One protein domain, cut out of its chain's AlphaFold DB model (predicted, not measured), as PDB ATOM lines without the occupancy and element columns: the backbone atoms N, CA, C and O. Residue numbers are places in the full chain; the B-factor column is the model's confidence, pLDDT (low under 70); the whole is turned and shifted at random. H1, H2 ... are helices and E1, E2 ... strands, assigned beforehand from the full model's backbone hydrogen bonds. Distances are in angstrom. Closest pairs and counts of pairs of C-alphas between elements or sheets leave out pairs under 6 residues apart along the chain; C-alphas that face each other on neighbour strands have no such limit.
ATOM      1  N   GLU A  16     325.161 310.443 240.669       42.28
ATOM      2  CA  GLU A  16     325.227 309.118 241.292       42.28
ATOM      3  C   GLU A  16     324.394 308.179 240.418       42.28
ATOM      4  O   GLU A  16     323.268 307.817 240.756       42.28
ATOM      5  N   MET A  17     324.894 307.842 239.226       48.66
ATOM      6  CA  MET A  17     324.130 307.008 238.311       48.66
ATOM      7  C   MET A  17     323.969 305.621 238.907       48.66
ATOM      8  O   MET A  17     324.864 304.793 238.816       48.66
ATOM      9  N   GLN A  18     322.809 305.357 239.488       51.19
ATOM     10  CA  GLN A  18     322.345 304.007 239.729       51.19
ATOM     11  C   GLN A  18     321.459 303.646 238.553       51.19
ATOM     12  O   GLN A  18     320.384 304.220 238.399       51.19
ATOM     13  N   VAL A  19     321.911 302.711 237.718       52.22
ATOM     14  CA  VAL A  19     321.037 302.154 236.686       52.22
ATOM     15  C   VAL A  19     320.020 301.259 237.369       52.22
ATOM     16  O   VAL A  19     320.416 300.247 237.944       52.22
ATOM     17  N   LEU A  20     318.742 301.617 237.294       55.38
ATOM     18  CA  LEU A  20     317.630 300.762 237.705       55.38
ATOM     19  C   LEU A  20     317.342 299.772 236.564       55.38
ATOM     20  O   LEU A  20     317.101 300.196 235.438       55.38
ATOM     21  N   ARG A  21     317.469 298.462 236.823       62.41
ATOM     22  CA  ARG A  21     317.465 297.405 235.782       62.41
ATOM     23  C   ARG A  21     316.537 296.233 236.116       62.41
ATOM     24  O   ARG A  21     316.577 295.762 237.247       62.41
ATOM     25  N   ARG A  22     315.841 295.646 235.123       54.72
ATOM     26  CA  ARG A  22     315.128 294.346 235.269       54.72
ATOM     27  C   ARG A  22     315.771 293.154 234.527       54.72
ATOM     28  O   ARG A  22     315.860 292.085 235.125       54.72
ATOM     29  N   GLN A  23     316.293 293.285 233.297       50.53
ATOM     30  CA  GLN A  23     316.847 292.154 232.494       50.53
ATOM     31  C   GLN A  23     318.384 292.100 232.426       50.53
ATOM     32  O   GLN A  23     319.022 293.013 232.918       50.53
ATOM     33  N   ALA A  24     318.999 291.003 231.952       49.34
ATOM     34  CA  ALA A  24     320.381 290.599 232.280       49.34
ATOM     35  C   ALA A  24     321.458 290.702 231.172       49.34
ATOM     36  O   ALA A  24     322.591 290.325 231.448       49.34
ATOM     37  N   ILE A  25     321.187 291.244 229.977       48.66
ATOM     38  CA  ILE A  25     322.195 291.293 228.892       48.66
ATOM     39  C   ILE A  25     322.422 292.737 228.395       48.66
ATOM     40  O   ILE A  25     321.513 293.554 228.445       48.66
ATOM     41  N   GLU A  26     323.681 293.027 228.066       56.66
ATOM     42  CA  GLU A  26     324.449 294.291 228.122       56.66
ATOM     43  C   GLU A  26     324.057 295.407 227.116       56.66
ATOM     44  O   GLU A  26     323.373 295.151 226.122       56.66
ATOM     45  N   PRO A  27     324.506 296.659 227.354       56.78
ATOM     46  CA  PRO A  27     325.924 297.007 227.227       56.78
ATOM     47  C   PRO A  27     326.671 297.295 228.527       56.78
ATOM     48  O   PRO A  27     326.083 297.811 229.475       56.78
ATOM     49  N   THR A  28     327.989 297.064 228.481       68.88
ATOM     50  CA  THR A  28     328.956 297.417 229.526       68.88
ATOM     51  C   THR A  28     328.806 298.888 229.859       68.88
ATOM     52  O   THR A  28     329.249 299.751 229.098       68.88
ATOM     53  N   THR A  29     328.148 299.171 230.978       71.69
ATOM     54  CA  THR A  29     328.213 300.476 231.619       71.69
ATOM     55  C   THR A  29     329.365 300.463 232.611       71.69
ATOM     56  O   THR A  29     329.586 299.471 233.306       71.69
ATOM     57  N   LEU A  30     330.125 301.556 232.657       70.69
ATOM     58  CA  LEU A  30     331.183 301.745 233.651       70.69
ATOM     59  C   LEU A  30     330.626 302.270 234.981       70.69
ATOM     60  O   LEU A  30     331.368 302.438 235.947       70.69
ATOM     61  N   LEU A  31     329.324 302.541 235.030       70.62
ATOM     62  CA  LEU A  31     328.644 303.058 236.200       70.62
ATOM     63  C   LEU A  31     328.264 301.921 237.149       70.62
ATOM     64  O   LEU A  31     327.846 300.851 236.693       70.62
ATOM     65  N   PRO A  32     328.327 302.153 238.471       73.19
ATOM     66  CA  PRO A  32     327.639 301.294 239.421       73.19
ATOM     67  C   PRO A  32     326.162 301.151 239.030       73.19
ATOM     68  O   PRO A  32     325.510 302.115 238.647       73.19
ATOM     69  N   TYR A  33     325.597 299.953 239.127       73.44
ATOM     70  CA  TYR A  33     324.177 299.757 238.847       73.44
ATOM     71  C   TYR A  33     323.489 298.926 239.915       73.44
ATOM     72  O   TYR A  33     324.118 298.133 240.616       73.44
ATOM     73  N   HIS A  34     322.169 299.087 240.003       80.94
ATOM     74  CA  HIS A  34     321.322 298.342 240.920       80.94
ATOM     75  C   HIS A  34     320.154 297.705 240.165       80.94
ATOM     76  O   HIS A  34     319.321 298.374 239.560       80.94
ATOM     77  N   ARG A  35     320.055 296.375 240.207       82.50
ATOM     78  CA  ARG A  35     318.897 295.693 239.623       82.50
ATOM     79  C   ARG A  35     317.673 295.975 240.494       82.50
ATOM     80  O   ARG A  35     317.638 295.519 241.632       82.50
ATOM     81  N   VAL A  36     316.682 296.678 239.951       83.69
ATOM     82  CA  VAL A  36     315.436 296.947 240.670       83.69
ATOM     83  C   VAL A  36     314.488 295.768 240.579       83.69
ATOM     84  O   VAL A  36     314.331 295.123 239.540       83.69
ATOM     85  N   GLY A  37     313.840 295.500 241.700       85.38
ATOM     86  CA  GLY A  37     312.748 294.563 241.833       85.38
ATOM     87  C   GLY A  37     311.511 295.222 242.445       85.38
ATOM     88  O   GLY A  37     311.473 296.428 242.681       85.38
ATOM     89  N   PRO A  38     310.480 294.422 242.751       89.38
ATOM     90  CA  PRO A  38     309.218 294.919 243.301       89.38
ATOM     91  C   PRO A  38     309.339 295.500 244.721       89.38
ATOM     92  O   PRO A  38     308.366 296.033 245.242       89.38
ATOM     93  N   ARG A  39     310.503 295.387 245.367       93.25
ATOM     94  CA  ARG A  39     310.763 295.919 246.714       93.25
ATOM     95  C   ARG A  39     311.590 297.200 246.691       93.25
ATOM     96  O   ARG A  39     311.874 297.737 247.756       93.25
ATOM     97  N   ASP A  40     312.026 297.645 245.514       93.06
ATOM     98  CA  ASP A  40     312.827 298.852 245.360       93.06
ATOM     99  C   ASP A  40     311.927 300.070 245.200       93.06
ATOM    100  O   ASP A  40     311.065 300.113 244.320       93.06
ATOM    101  N   TRP A  41     312.173 301.068 246.040       94.12
ATOM    102  CA  TRP A  41     311.411 302.306 246.092       94.12
ATOM    103  C   TRP A  41     312.333 303.510 245.977       94.12
ATOM    104  O   TRP A  41     313.431 303.500 246.539       94.12
ATOM    105  N   TRP A  42     311.867 304.567 245.318       93.62
ATOM    106  CA  TRP A  42     312.413 305.909 245.494       93.62
ATOM    107  C   TRP A  42     311.429 306.749 246.296       93.62
ATOM    108  O   TRP A  42     310.267 306.894 245.916       93.62
ATOM    109  N   VAL A  43     311.882 307.260 247.436       95.00
ATOM    110  CA  VAL A  43     311.002 307.930 248.395       95.00
ATOM    111  C   VAL A  43     310.754 309.369 247.958       95.00
ATOM    112  O   VAL A  43     311.672 310.189 247.990       95.00
ATOM    113  N   SER A  44     309.507 309.682 247.606       93.94
ATOM    114  CA  SER A  44     309.056 311.059 247.328       93.94
ATOM    115  C   SER A  44     308.200 311.634 248.465       93.94
ATOM    116  O   SER A  44     307.765 312.781 248.391       93.94
ATOM    117  N   ASP A  45     307.958 310.847 249.516       96.31
ATOM    118  CA  ASP A  45     307.287 311.280 250.740       96.31
ATOM    119  C   ASP A  45     308.121 312.351 251.463       96.31
ATOM    120  O   ASP A  45     309.198 312.064 251.993       96.31
ATOM    121  N   VAL A  46     307.625 313.591 251.453       95.62
ATOM    122  CA  VAL A  46     308.306 314.771 252.010       95.62
ATOM    123  C   VAL A  46     308.411 314.746 253.532       95.62
ATOM    124  O   VAL A  46     309.307 315.384 254.079       95.62
ATOM    125  N   ASP A  47     307.539 313.996 254.205       96.06
ATOM    126  CA  ASP A  47     307.551 313.863 255.661       96.06
ATOM    127  C   ASP A  47     308.473 312.715 256.110       96.06
ATOM    128  O   ASP A  47     308.770 312.557 257.298       96.06
ATOM    129  N   SER A  48     308.980 311.916 255.162       95.69
ATOM    130  CA  SER A  48     309.868 310.804 255.463       95.69
ATOM    131  C   SER A  48     311.299 311.269 255.757       95.69
ATOM    132  O   SER A  48     311.903 311.985 254.954       95.69
ATOM    133  N   PRO A  49     311.960 310.721 256.797       93.06
ATOM    134  CA  PRO A  49     313.404 310.896 256.981       93.06
ATOM    135  C   PRO A  49     314.234 310.236 255.864       93.06
ATOM    136  O   PRO A  49     315.459 310.362 255.837       93.06
ATOM    137  N   ARG A  50     313.590 309.482 254.963       94.44
ATOM    138  CA  ARG A  50     314.200 308.844 253.794       94.44
ATOM    139  C   ARG A  50     313.932 309.605 252.493       94.44
ATOM    140  O   ARG A  50     314.251 309.063 251.437       94.44
ATOM    141  N   TYR A  51     313.385 310.821 252.552       94.62
ATOM    142  CA  TYR A  51     313.073 311.632 251.374       94.62
ATOM    143  C   TYR A  51     314.237 311.704 250.371       94.62
ATOM    144  O   TYR A  51     315.393 311.913 250.744       94.62
ATOM    145  N   ASN A  52     313.907 311.524 249.091       91.88
ATOM    146  CA  ASN A  52     314.818 311.526 247.950       91.88
ATOM    147  C   ASN A  52     315.983 310.523 248.069       91.88
ATOM    148  O   ASN A  52     317.139 310.845 247.786       91.88
ATOM    149  N   THR A  53     315.685 309.297 248.513       91.25
ATOM    150  CA  THR A  53     316.643 308.179 248.551       91.25
ATOM    151  C   THR A  53     316.022 306.873 248.055       91.25
ATOM    152  O   THR A  53     314.804 306.683 248.129       91.25
ATOM    153  N   ARG A  54     316.870 305.937 247.598       91.88
ATOM    154  CA  ARG A  54     316.455 304.560 247.296       91.88
ATOM    155  C   ARG A  54     316.304 303.747 248.581       91.88
ATOM    156  O   ARG A  54     317.221 303.718 249.401       91.88
ATOM    157  N   GLN A  55     315.188 303.042 248.726       94.75
ATOM    158  CA  GLN A  55     314.903 302.144 249.847       94.75
ATOM    159  C   GLN A  55     314.501 300.753 249.346       94.75
ATOM    160  O   GLN A  55     314.015 300.602 248.227       94.75
ATOM    161  N   VAL A  56     314.709 299.737 250.189       94.31
ATOM    162  CA  VAL A  56     314.296 298.355 249.912       94.31
ATOM    163  C   VAL A  56     313.432 297.853 251.060       94.31
ATOM    164  O   VAL A  56     313.923 297.674 252.174       94.31
ATOM    165  N   CYS A  57     312.147 297.635 250.799       96.19
ATOM    166  CA  CYS A  57     311.175 297.177 251.790       96.19
ATOM    167  C   CYS A  57     309.935 296.587 251.111       96.19
ATOM    168  O   CYS A  57     309.628 296.884 249.953       96.19
ATOM    169  N   ASP A  58     309.217 295.734 251.841       96.12
ATOM    170  CA  ASP A  58     307.869 295.329 251.444       96.12
ATOM    171  C   ASP A  58     306.909 296.498 251.660       96.12
ATOM    172  O   ASP A  58     307.067 297.245 252.623       96.12
ATOM    173  N   ARG A  59     305.920 296.653 250.769       93.88
ATOM    174  CA  ARG A  59     305.032 297.830 250.720       93.88
ATOM    175  C   ARG A  59     304.434 298.193 252.083       93.88
ATOM    176  O   ARG A  59     304.442 299.361 252.454       93.88
ATOM    177  N   ASP A  60     303.976 297.192 252.829       94.56
ATOM    178  CA  ASP A  60     303.305 297.378 254.123       94.56
ATOM    179  C   ASP A  60     304.286 297.546 255.300       94.56
ATOM    180  O   ASP A  60     303.873 297.809 256.426       94.56
ATOM    181  N   ALA A  61     305.590 297.396 255.051       95.25
ATOM    182  CA  ALA A  61     306.667 297.540 256.031       95.25
ATOM    183  C   ALA A  61     307.568 298.762 255.763       95.25
ATOM    184  O   ALA A  61     308.505 299.017 256.524       95.25
ATOM    185  N   CYS A  62     307.329 299.507 254.681       95.94
ATOM    186  CA  CYS A  62     308.101 300.699 254.357       95.94
ATOM    187  C   CYS A  62     307.806 301.837 255.358       95.94
ATOM    188  O   CYS A  62     306.642 302.158 255.590       95.94
ATOM    189  N   PRO A  63     308.832 302.496 255.937       95.38
ATOM    190  CA  PRO A  63     308.657 303.585 256.904       95.38
ATOM    191  C   PRO A  63     308.427 304.946 256.210       95.38
ATOM    192  O   PRO A  63     309.061 305.945 256.554       95.38
ATOM    193  N   PHE A  64     307.597 304.960 255.168       96.50
ATOM    194  CA  PHE A  64     307.233 306.124 254.354       96.50
ATOM    195  C   PHE A  64     305.944 305.830 253.581       96.50
ATOM    196  O   PHE A  64     305.595 304.665 253.374       96.50
ATOM    197  N   ASP A  65     305.251 306.870 253.119       96.69
ATOM    198  CA  ASP A  65     304.050 306.701 252.305       96.69
ATOM    199  C   ASP A  65     304.402 306.171 250.903       96.69
ATOM    200  O   ASP A  65     304.978 306.852 250.045       96.69
ATOM    201  N   THR A  66     304.041 304.909 250.666       96.06
ATOM    202  CA  THR A  66     304.243 304.223 249.385       96.06
ATOM    203  C   THR A  66     303.270 304.674 248.295       96.06
ATOM    204  O   THR A  66     303.491 304.342 247.137       96.06
ATOM    205  N   ASN A  67     302.213 305.434 248.612       95.00
ATOM    206  CA  ASN A  67     301.277 305.952 247.603       95.00
ATOM    207  C   ASN A  67     301.811 307.189 246.875       95.00
ATOM    208  O   ASN A  67     301.363 307.489 245.770       95.00
ATOM    209  N   VAL A  68     302.744 307.911 247.499       93.81
ATOM    210  CA  VAL A  68     303.403 309.086 246.906       93.81
ATOM    211  C   VAL A  68     304.835 308.792 246.465       93.81
ATOM    212  O   VAL A  68     305.423 309.593 245.750       93.81
ATOM    213  N   SER A  69     305.390 307.649 246.870       94.31
ATOM    214  CA  SER A  69     306.729 307.187 246.493       94.31
ATOM    215  C   SER A  69     306.684 306.265 245.271       94.31
ATOM    216  O   SER A  69     305.667 305.638 244.986       94.31
ATOM    217  N   GLU A  70     307.797 306.144 244.551       91.62
ATOM    218  CA  GLU A  70     307.842 305.382 243.302       91.62
ATOM    219  C   GLU A  70     308.340 303.952 243.506       91.62
ATOM    220  O   GLU A  70     309.456 303.742 243.980       91.62
ATOM    221  N   GLN A  71     307.536 302.960 243.106       92.88
ATOM    222  CA  GLN A  71     307.942 301.553 243.071       92.88
ATOM    223  C   GLN A  71     308.741 301.276 241.794       92.88
ATOM    224  O   GLN A  71     308.183 301.032 240.723       92.88
ATOM    225  N   LEU A  72     310.063 301.278 241.907       90.06
ATOM    226  CA  LEU A  72     310.967 301.326 240.759       90.06
ATOM    227  C   LEU A  72     310.827 300.114 239.831       90.06
ATOM    228  O   LEU A  72     310.873 300.252 238.614       90.06
ATOM    229  N   GLY A  73     310.602 298.923 240.390       85.62
ATOM    230  CA  GLY A  73     310.419 297.702 239.601       85.62
ATOM    231  C   GLY A  73     309.068 297.581 238.883       85.62
ATOM    232  O   GLY A  73     308.897 296.644 238.099       85.62
ATOM    233  N   ALA A  74     308.109 298.470 239.162       88.25
ATOM    234  CA  ALA A  74     306.760 298.433 238.592       88.25
ATOM    235  C   ALA A  74     306.539 299.457 237.462       88.25
ATOM    236  O   ALA A  74     305.563 299.331 236.725       88.25
ATOM    237  N   ILE A  75     307.434 300.438 237.307       86.00
ATOM    238  CA  ILE A  75     307.299 301.536 236.343       86.00
ATOM    239  C   ILE A  75     308.027 301.154 235.048       86.00
ATOM    240  O   ILE A  75     309.252 301.221 234.951       86.00
ATOM    241  N   MET A  76     307.264 300.680 234.063       82.06
ATOM    242  CA  MET A  76     307.765 300.206 232.772       82.06
ATOM    243  C   MET A  76     306.932 300.801 231.627       82.06
ATOM    244  O   MET A  76     305.705 300.839 231.753       82.06
ATOM    245  N   PRO A  77     307.554 301.132 230.477       86.00
ATOM    246  CA  PRO A  77     308.942 300.836 230.090       86.00
ATOM    247  C   PRO A  77     310.004 301.795 230.647       86.00
ATOM    248  O   PRO A  77     311.192 301.545 230.463       86.00
ATOM    249  N   GLU A  78     309.598 302.868 231.318       85.19
ATOM    250  CA  GLU A  78     310.455 303.989 231.687       85.19
ATOM    251  C   GLU A  78     311.696 303.536 232.455       85.19
ATOM    252  O   GLU A  78     312.809 303.876 232.058       85.19
ATOM    253  N   TYR A  79     311.539 302.701 233.488       85.62
ATOM    254  CA  TYR A  79     312.652 302.241 234.325       85.62
ATOM    255  C   TYR A  79     313.226 300.886 233.889       85.62
ATOM    256  O   TYR A  79     313.832 300.174 234.691       85.62
ATOM    257  N   GLU A  80     313.105 300.539 232.597       82.56
ATOM    258  CA  GLU A  80     313.948 299.488 232.003       82.56
ATOM    259  C   GLU A  80     315.434 299.854 232.150       82.56
ATOM    260  O   GLU A  80     316.247 299.006 232.534       82.56
ATOM    261  N   TYR A  81     315.742 301.129 231.880       82.56
ATOM    262  CA  TYR A  81     317.001 301.801 232.177       82.56
ATOM    263  C   TYR A  81     316.677 303.193 232.708       82.56
ATOM    264  O   TYR A  81     316.021 303.977 232.024       82.56
ATOM    265  N   ALA A  82     317.154 303.509 233.905       83.06
ATOM    266  CA  ALA A  82     317.025 304.842 234.476       83.06
ATOM    267  C   ALA A  82     318.319 305.243 235.170       83.06
ATOM    268  O   ALA A  82     318.923 304.424 235.848       83.06
ATOM    269  N   VAL A  83     318.729 306.492 235.008       81.50
ATOM    270  CA  VAL A  83     319.897 307.104 235.630       81.50
ATOM    271  C   VAL A  83     319.408 308.200 236.567       81.50
ATOM    272  O   VAL A  83     318.697 309.104 236.135       81.50
ATOM    273  N   VAL A  84     319.800 308.135 237.837       82.56
ATOM    274  CA  VAL A  84     319.514 309.191 238.820       82.56
ATOM    275  C   VAL A  84     320.149 310.504 238.367       82.56
ATOM    276  O   VAL A  84     321.347 310.559 238.081       82.56
ATOM    277  N   ILE A  85     319.350 311.566 238.336       80.44
ATOM    278  CA  ILE A  85     319.847 312.935 238.234       80.44
ATOM    279  C   ILE A  85     320.093 313.415 239.663       80.44
ATOM    280  O   ILE A  85     319.196 313.364 240.502       80.44
ATOM    281  N   ASP A  86     321.308 313.880 239.940       76.94
ATOM    282  CA  ASP A  86     321.759 314.327 241.265       76.94
ATOM    283  C   ASP A  86     321.187 315.708 241.637       76.94
ATOM    284  O   ASP A  86     321.896 316.674 241.900       76.94
ATOM    285  N   TYR A  87     319.862 315.821 241.581       80.25
ATOM    286  CA  TYR A  87     319.111 317.003 241.962       80.25
ATOM    287  C   TYR A  87     318.489 316.800 243.344       80.25
ATOM    288  O   TYR A  87     317.762 315.835 243.587       80.25
ATOM    289  N   ASN A  88     318.750 317.744 244.251       84.38
ATOM    290  CA  ASN A  88     318.265 317.712 245.635       84.38
ATOM    291  C   ASN A  88     318.638 316.423 246.408       84.38
ATOM    292  O   ASN A  88     317.983 316.033 247.369       84.38
ATOM    293  N   THR A  89     319.685 315.723 245.999       82.12
ATOM    294  CA  THR A  89     320.140 314.427 246.546       82.12
ATOM    295  C   THR A  89     321.156 314.584 247.676       82.12
ATOM    296  O   THR A  89     321.190 313.744 248.575       82.12
ATOM    297  N   ALA A  90     321.948 315.663 247.666       83.69
ATOM    298  CA  ALA A  90     322.903 315.989 248.726       83.69
ATOM    299  C   ALA A  90     322.220 316.638 249.940       83.69
ATOM    300  O   ALA A  90     322.386 316.182 251.068       83.69
ATOM    301  N   ALA A  91     321.427 317.690 249.704       85.94
ATOM    302  CA  ALA A  91     320.736 318.425 250.764       85.94
ATOM    303  C   ALA A  91     319.380 317.807 251.149       85.94
ATOM    304  O   ALA A  91     318.976 317.934 252.301       85.94
ATOM    305  N   ARG A  92     318.692 317.136 250.205       90.25
ATOM    306  CA  ARG A  92     317.388 316.468 250.407       90.25
ATOM    307  C   ARG A  92     316.371 317.365 251.099       90.25
ATOM    308  O   ARG A  92     315.695 316.948 252.033       90.25
ATOM    309  N   ILE A  93     316.277 318.607 250.635       91.00
ATOM    310  CA  ILE A  93     315.351 319.605 251.161       91.00
ATOM    311  C   ILE A  93     313.927 319.141 250.820       91.00
ATOM    312  O   ILE A  93     313.608 319.053 249.625       91.00
ATOM    313  N   PRO A  94     313.071 318.838 251.814       90.81
ATOM    314  CA  PRO A  94     311.709 318.385 251.562       90.81
ATOM    315  C   PRO A  94     310.934 319.363 250.677       90.81
ATOM    316  O   PRO A  94     310.994 320.577 250.865       90.81
ATOM    317  N   GLY A  95     310.223 318.833 249.682       88.38
ATOM    318  CA  GLY A  95     309.404 319.627 248.763       88.38
ATOM    319  C   GLY A  95     310.174 320.382 247.672       88.38
ATOM    320  O   GLY A  95     309.539 320.935 246.779       88.38
ATOM    321  N   ALA A  96     311.512 320.366 247.666       85.69
ATOM    322  CA  ALA A  96     312.305 320.992 246.601       85.69
ATOM    323  C   ALA A  96     312.366 320.159 245.300       85.69
ATOM    324  O   ALA A  96     313.029 320.563 244.344       85.69
ATOM    325  N   GLY A  97     311.661 319.023 245.257       82.62
ATOM    326  CA  GLY A  97     311.632 318.059 244.156       82.62
ATOM    327  C   GLY A  97     312.469 316.816 244.464       82.62
ATOM    328  O   GLY A  97     313.481 316.890 245.162       82.62
ATOM    329  N   SER A  98     312.038 315.669 243.954       82.06
ATOM    330  CA  SER A  98     312.715 314.377 244.087       82.06
ATOM    331  C   SER A  98     312.514 313.572 242.811       82.06
ATOM    332  O   SER A  98     311.689 313.933 241.972       82.06
ATOM    333  N   THR A  99     313.225 312.450 242.704       80.69
ATOM    334  CA  THR A  99     312.831 311.391 241.760       80.69
ATOM    335  C   THR A  99     312.993 311.794 240.290       80.69
ATOM    336  O   THR A  99     312.284 311.331 239.404       80.69
ATOM    337  N   PHE A 100     313.960 312.671 240.009       83.19
ATOM    338  CA  PHE A 100     314.316 313.012 238.640       83.19
ATOM    339  C   PHE A 100     315.299 311.991 238.088       83.19
ATOM    340  O   PHE A 100     316.422 311.840 238.576       83.19
ATOM    341  N   PHE A 101     314.871 311.313 237.031       85.25
ATOM    342  CA  PHE A 101     315.684 310.345 236.318       85.25
ATOM    343  C   PHE A 101     315.837 310.736 234.855       85.25
ATOM    344  O   PHE A 101     314.967 311.371 234.253       85.25
ATOM    345  N   LEU A 102     316.936 310.288 234.267       86.06
ATOM    346  CA  LEU A 102     317.048 310.106 232.835       86.06
ATOM    347  C   LEU A 102     316.653 308.665 232.506       86.06
ATOM    348  O   LEU A 102     317.272 307.747 233.033       86.06
ATOM    349  N   HIS A 103     315.622 308.448 231.692       88.12
ATOM    350  CA  HIS A 103     315.017 307.122 231.535       88.12
ATOM    351  C   HIS A 103     314.524 306.839 230.107       88.12
ATOM    352  O   HIS A 103     314.548 307.717 229.239       88.12
ATOM    353  N   VAL A 104     314.083 305.605 229.842       87.44
ATOM    354  CA  VAL A 104     313.538 305.213 228.531       87.44
ATOM    355  C   VAL A 104     312.216 305.936 228.278       87.44
ATOM    356  O   VAL A 104     311.341 305.976 229.135       87.44
ATOM    357  N   SER A 105     312.038 306.510 227.096       87.94
ATOM    358  CA  SER A 105     310.788 307.156 226.709       87.94
ATOM    359  C   SER A 105     309.653 306.144 226.563       87.94
ATOM    360  O   SER A 105     309.780 305.160 225.838       87.94
ATOM    361  N   ALA A 106     308.512 306.439 227.189       86.06
ATOM    362  CA  ALA A 106     307.245 305.745 226.957       86.06
ATOM    363  C   ALA A 106     306.398 306.394 225.841       86.06
ATOM    364  O   ALA A 106     305.244 306.024 225.637       86.06
ATOM    365  N   GLY A 107     306.946 307.382 225.119       84.38
ATOM    366  CA  GLY A 107     306.231 308.103 224.059       84.38
ATOM    367  C   GLY A 107     305.255 309.177 224.559       84.38
ATOM    368  O   GLY A 107     304.520 309.748 223.756       84.38
ATOM    369  N   VAL A 108     305.260 309.476 225.860       81.25
ATOM    370  CA  VAL A 108     304.444 310.524 226.495       81.25
ATOM    371  C   VAL A 108     305.328 311.560 227.207       81.25
ATOM    372  O   VAL A 108     306.450 311.225 227.596       81.25
ATOM    373  N   PRO A 109     304.865 312.814 227.384       77.75
ATOM    374  CA  PRO A 109     305.609 313.828 228.132       77.75
ATOM    375  C   PRO A 109     305.892 313.402 229.580       77.75
ATOM    376  O   PRO A 109     305.039 312.806 230.238       77.75
ATOM    377  N   THR A 110     307.075 313.747 230.087       80.81
ATOM    378  CA  THR A 110     307.479 313.471 231.473       80.81
ATOM    379  C   THR A 110     306.978 314.553 232.431       80.81
ATOM    380  O   THR A 110     306.649 315.671 232.035       80.81
ATOM    381  N   GLN A 111     306.981 314.242 233.728       74.38
ATOM    382  CA  GLN A 111     306.685 315.199 234.803       74.38
ATOM    383  C   GLN A 111     307.980 315.740 235.441       74.38
ATOM    384  O   GLN A 111     308.090 315.852 236.655       74.38
ATOM    385  N   GLY A 112     308.981 316.045 234.603       73.62
ATOM    386  CA  GLY A 112     310.275 316.616 235.007       73.62
ATOM    387  C   GLY A 112     311.484 315.686 234.845       73.62
ATOM    388  O   GLY A 112     312.618 316.151 234.910       73.62
ATOM    389  N   CYS A 113     311.267 314.399 234.563       83.31
ATOM    390  CA  CYS A 113     312.323 313.490 234.110       83.31
ATOM    391  C   CYS A 113     312.804 313.826 232.689       83.31
ATOM    392  O   CYS A 113     312.111 314.495 231.922       83.31
ATOM    393  N   VAL A 114     313.966 313.302 232.306       83.25
ATOM    394  CA  VAL A 114     314.474 313.387 230.932       83.25
ATOM    395  C   VAL A 114     314.282 312.036 230.249       83.25
ATOM    396  O   VAL A 114     314.890 311.045 230.639       83.25
ATOM    397  N   ALA A 115     313.436 311.981 229.225       87.38
ATOM    398  CA  ALA A 115     313.185 310.752 228.480       87.38
ATOM    399  C   ALA A 115     314.045 310.693 227.210       87.38
ATOM    400  O   ALA A 115     314.026 311.621 226.404       87.38
ATOM    401  N   LEU A 116     314.762 309.585 227.013       87.12
ATOM    402  CA  LEU A 116     315.534 309.294 225.802       87.12
ATOM    403  C   LEU A 116     314.966 308.079 225.067       87.12
ATOM    404  O   LEU A 116     314.255 307.262 225.654       87.12
ATOM    405  N   SER A 117     315.304 307.910 223.787       89.38
ATOM    406  CA  SER A 117     315.070 306.617 223.143       89.38
ATOM    407  C   SER A 117     315.856 305.519 223.875       89.38
ATOM    408  O   SER A 117     316.878 305.779 224.521       89.38
ATOM    409  N   ARG A 118     315.387 304.271 223.777       86.50
ATOM    410  CA  ARG A 118     316.082 303.123 224.376       86.50
ATOM    411  C   ARG A 118     317.524 302.997 223.870       86.50
ATOM    412  O   ARG A 118     318.416 302.669 224.645       86.50
ATOM    413  N   ASP A 119     317.766 303.278 222.594       87.50
ATOM    414  CA  ASP A 119     319.107 303.176 222.015       87.50
ATOM    415  C   ASP A 119     320.028 304.302 222.505       87.50
ATOM    416  O   ASP A 119     321.192 304.041 222.822       87.50
ATOM    417  N   ASP A 120     319.500 305.520 222.665       88.56
ATOM    418  CA  ASP A 120     320.266 306.667 223.160       88.56
ATOM    419  C   ASP A 120     320.679 306.497 224.621       88.56
ATOM    420  O   ASP A 120     321.835 306.749 224.959       88.56
ATOM    421  N   ILE A 121     319.781 306.025 225.498       85.19
ATOM    422  CA  ILE A 121     320.150 305.784 226.902       85.19
ATOM    423  C   ILE A 121     321.202 304.677 227.018       85.19
ATOM    424  O   ILE A 121     322.138 304.796 227.807       85.19
ATOM    425  N   LEU A 122     321.122 303.638 226.182       84.81
ATOM    426  CA  LEU A 122     322.135 302.586 226.131       84.81
ATOM    427  C   LEU A 122     323.481 303.107 225.608       84.81
ATOM    428  O   LEU A 122     324.532 302.731 226.129       84.81
ATOM    429  N   ALA A 123     323.479 303.957 224.578       85.94
ATOM    430  CA  ALA A 123     324.687 304.608 224.074       85.94
ATOM    431  C   ALA A 123     325.311 305.527 225.133       85.94
ATOM    432  O   ALA A 123     326.520 305.479 225.366       85.94
ATOM    433  N   LEU A 124     324.480 306.295 225.831       83.88
ATOM    434  CA  LEU A 124     324.898 307.173 226.908       83.88
ATOM    435  C   LEU A 124     325.513 306.385 228.076       83.88
ATOM    436  O   LEU A 124     326.609 306.708 228.522       83.88
ATOM    437  N   MET A 125     324.865 305.313 228.534       81.06
ATOM    438  CA  MET A 125     325.372 304.465 229.620       81.06
ATOM    439  C   MET A 125     326.726 303.808 229.311       81.06
ATOM    440  O   MET A 125     327.495 303.562 230.240       81.06
ATOM    441  N   ARG A 126     327.021 303.525 228.032       83.50
ATOM    442  CA  ARG A 126     328.344 303.055 227.574       83.50
ATOM    443  C   ARG A 126     329.400 304.155 227.632       83.50
ATOM    444  O   ARG A 126     330.561 303.876 227.905       83.50
ATOM    445  N   TRP A 127     329.009 305.382 227.301       84.06
ATOM    446  CA  TRP A 127     329.908 306.534 227.248       84.06
ATOM    447  C   TRP A 127     330.252 307.075 228.639       84.06
ATOM    448  O   TRP A 127     331.353 307.578 228.860       84.06
ATOM    449  N   LEU A 128     329.309 306.973 229.573       79.12
ATOM    450  CA  LEU A 128     329.449 307.478 230.927       79.12
ATOM    451  C   LEU A 128     330.483 306.675 231.727       79.12
ATOM    452  O   LEU A 128     330.236 305.556 232.171       79.12
ATOM    453  N   ASP A 129     331.635 307.306 231.936       79.62
ATOM    454  CA  ASP A 129     332.751 306.816 232.737       79.62
ATOM    455  C   ASP A 129     332.846 307.636 234.036       79.62
ATOM    456  O   ASP A 129     333.145 308.837 233.969       79.62
ATOM    457  N   PRO A 130     332.621 307.035 235.221       75.38
ATOM    458  CA  PRO A 130     332.646 307.772 236.481       75.38
ATOM    459  C   PRO A 130     334.026 308.378 236.787       75.38
ATOM    460  O   PRO A 130     334.103 309.412 237.450       75.38
ATOM    461  N   THR A 131     335.119 307.813 236.253       78.88
ATOM    462  CA  THR A 131     336.479 308.352 236.443       78.88
ATOM    463  C   THR A 131     336.688 309.694 235.739       78.88
ATOM    464  O   THR A 131     337.583 310.458 236.097       78.88
TER     465      THR A 131
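AT A GLANCE: This is residues 16 to 131 of the 157 residues of an uncharacterized protein of Nakamurella sp. s14-144 (UniProt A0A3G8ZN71). With little regular structure, this loop-rich body has a small twisted sheet between helix H1, over one face, and the E3-E4 hairpin amid loops toward the other end. Of 116 printed residues, 33 are in one named helix and seven named strands, class mixed, in order E1 E2 E3 E4 E5 E6 E7 H1. The mixed sheet runs E2 E1 E5 E6 E7. The whole is compact, radius of gyration of the C-alphas 13.9 A, spans 37 by 31 by 26 A.

HOW THE PARTS SIT: Within hydrogen-bond range, E1, residues 19 to 21, parallels E2, 33 to 35, by N 34 and O 19, 2.9 A. E3, 40 to 42, and E4, 54 to 56, form a hairpin, N 55 and O 41 at 2.8 A. E5, 81 to 84, is antiparallel to E1, N 20 and O 82 at 3.2 A, and forms a hairpin with E6, 101 to 104, N 83 and O 102 at 2.8 A. E7, 114 to 116, is parallel to E6, N 103 and O 114 at 2.9 A. H1, 118 to 127, is on the sheet in two layers, a helix on one face, height 8.8 A; its closest C-alpha to E6 is Arg 118 to Val 104, 5.3 A. In H1 every O i to N i+4 pair is within range.

IN THESE COORDINATES: E1 begins at C-alpha 19 (321.037, 302.154, 236.686); H1, 14.5 A long, ends at C-alpha 127 (329.908, 306.534, 227.248).

THE WHOLE: The printed part has no cut. The link E4 to E5, 24 residues, is long. Residues 16 to 28 have pLDDT under 70.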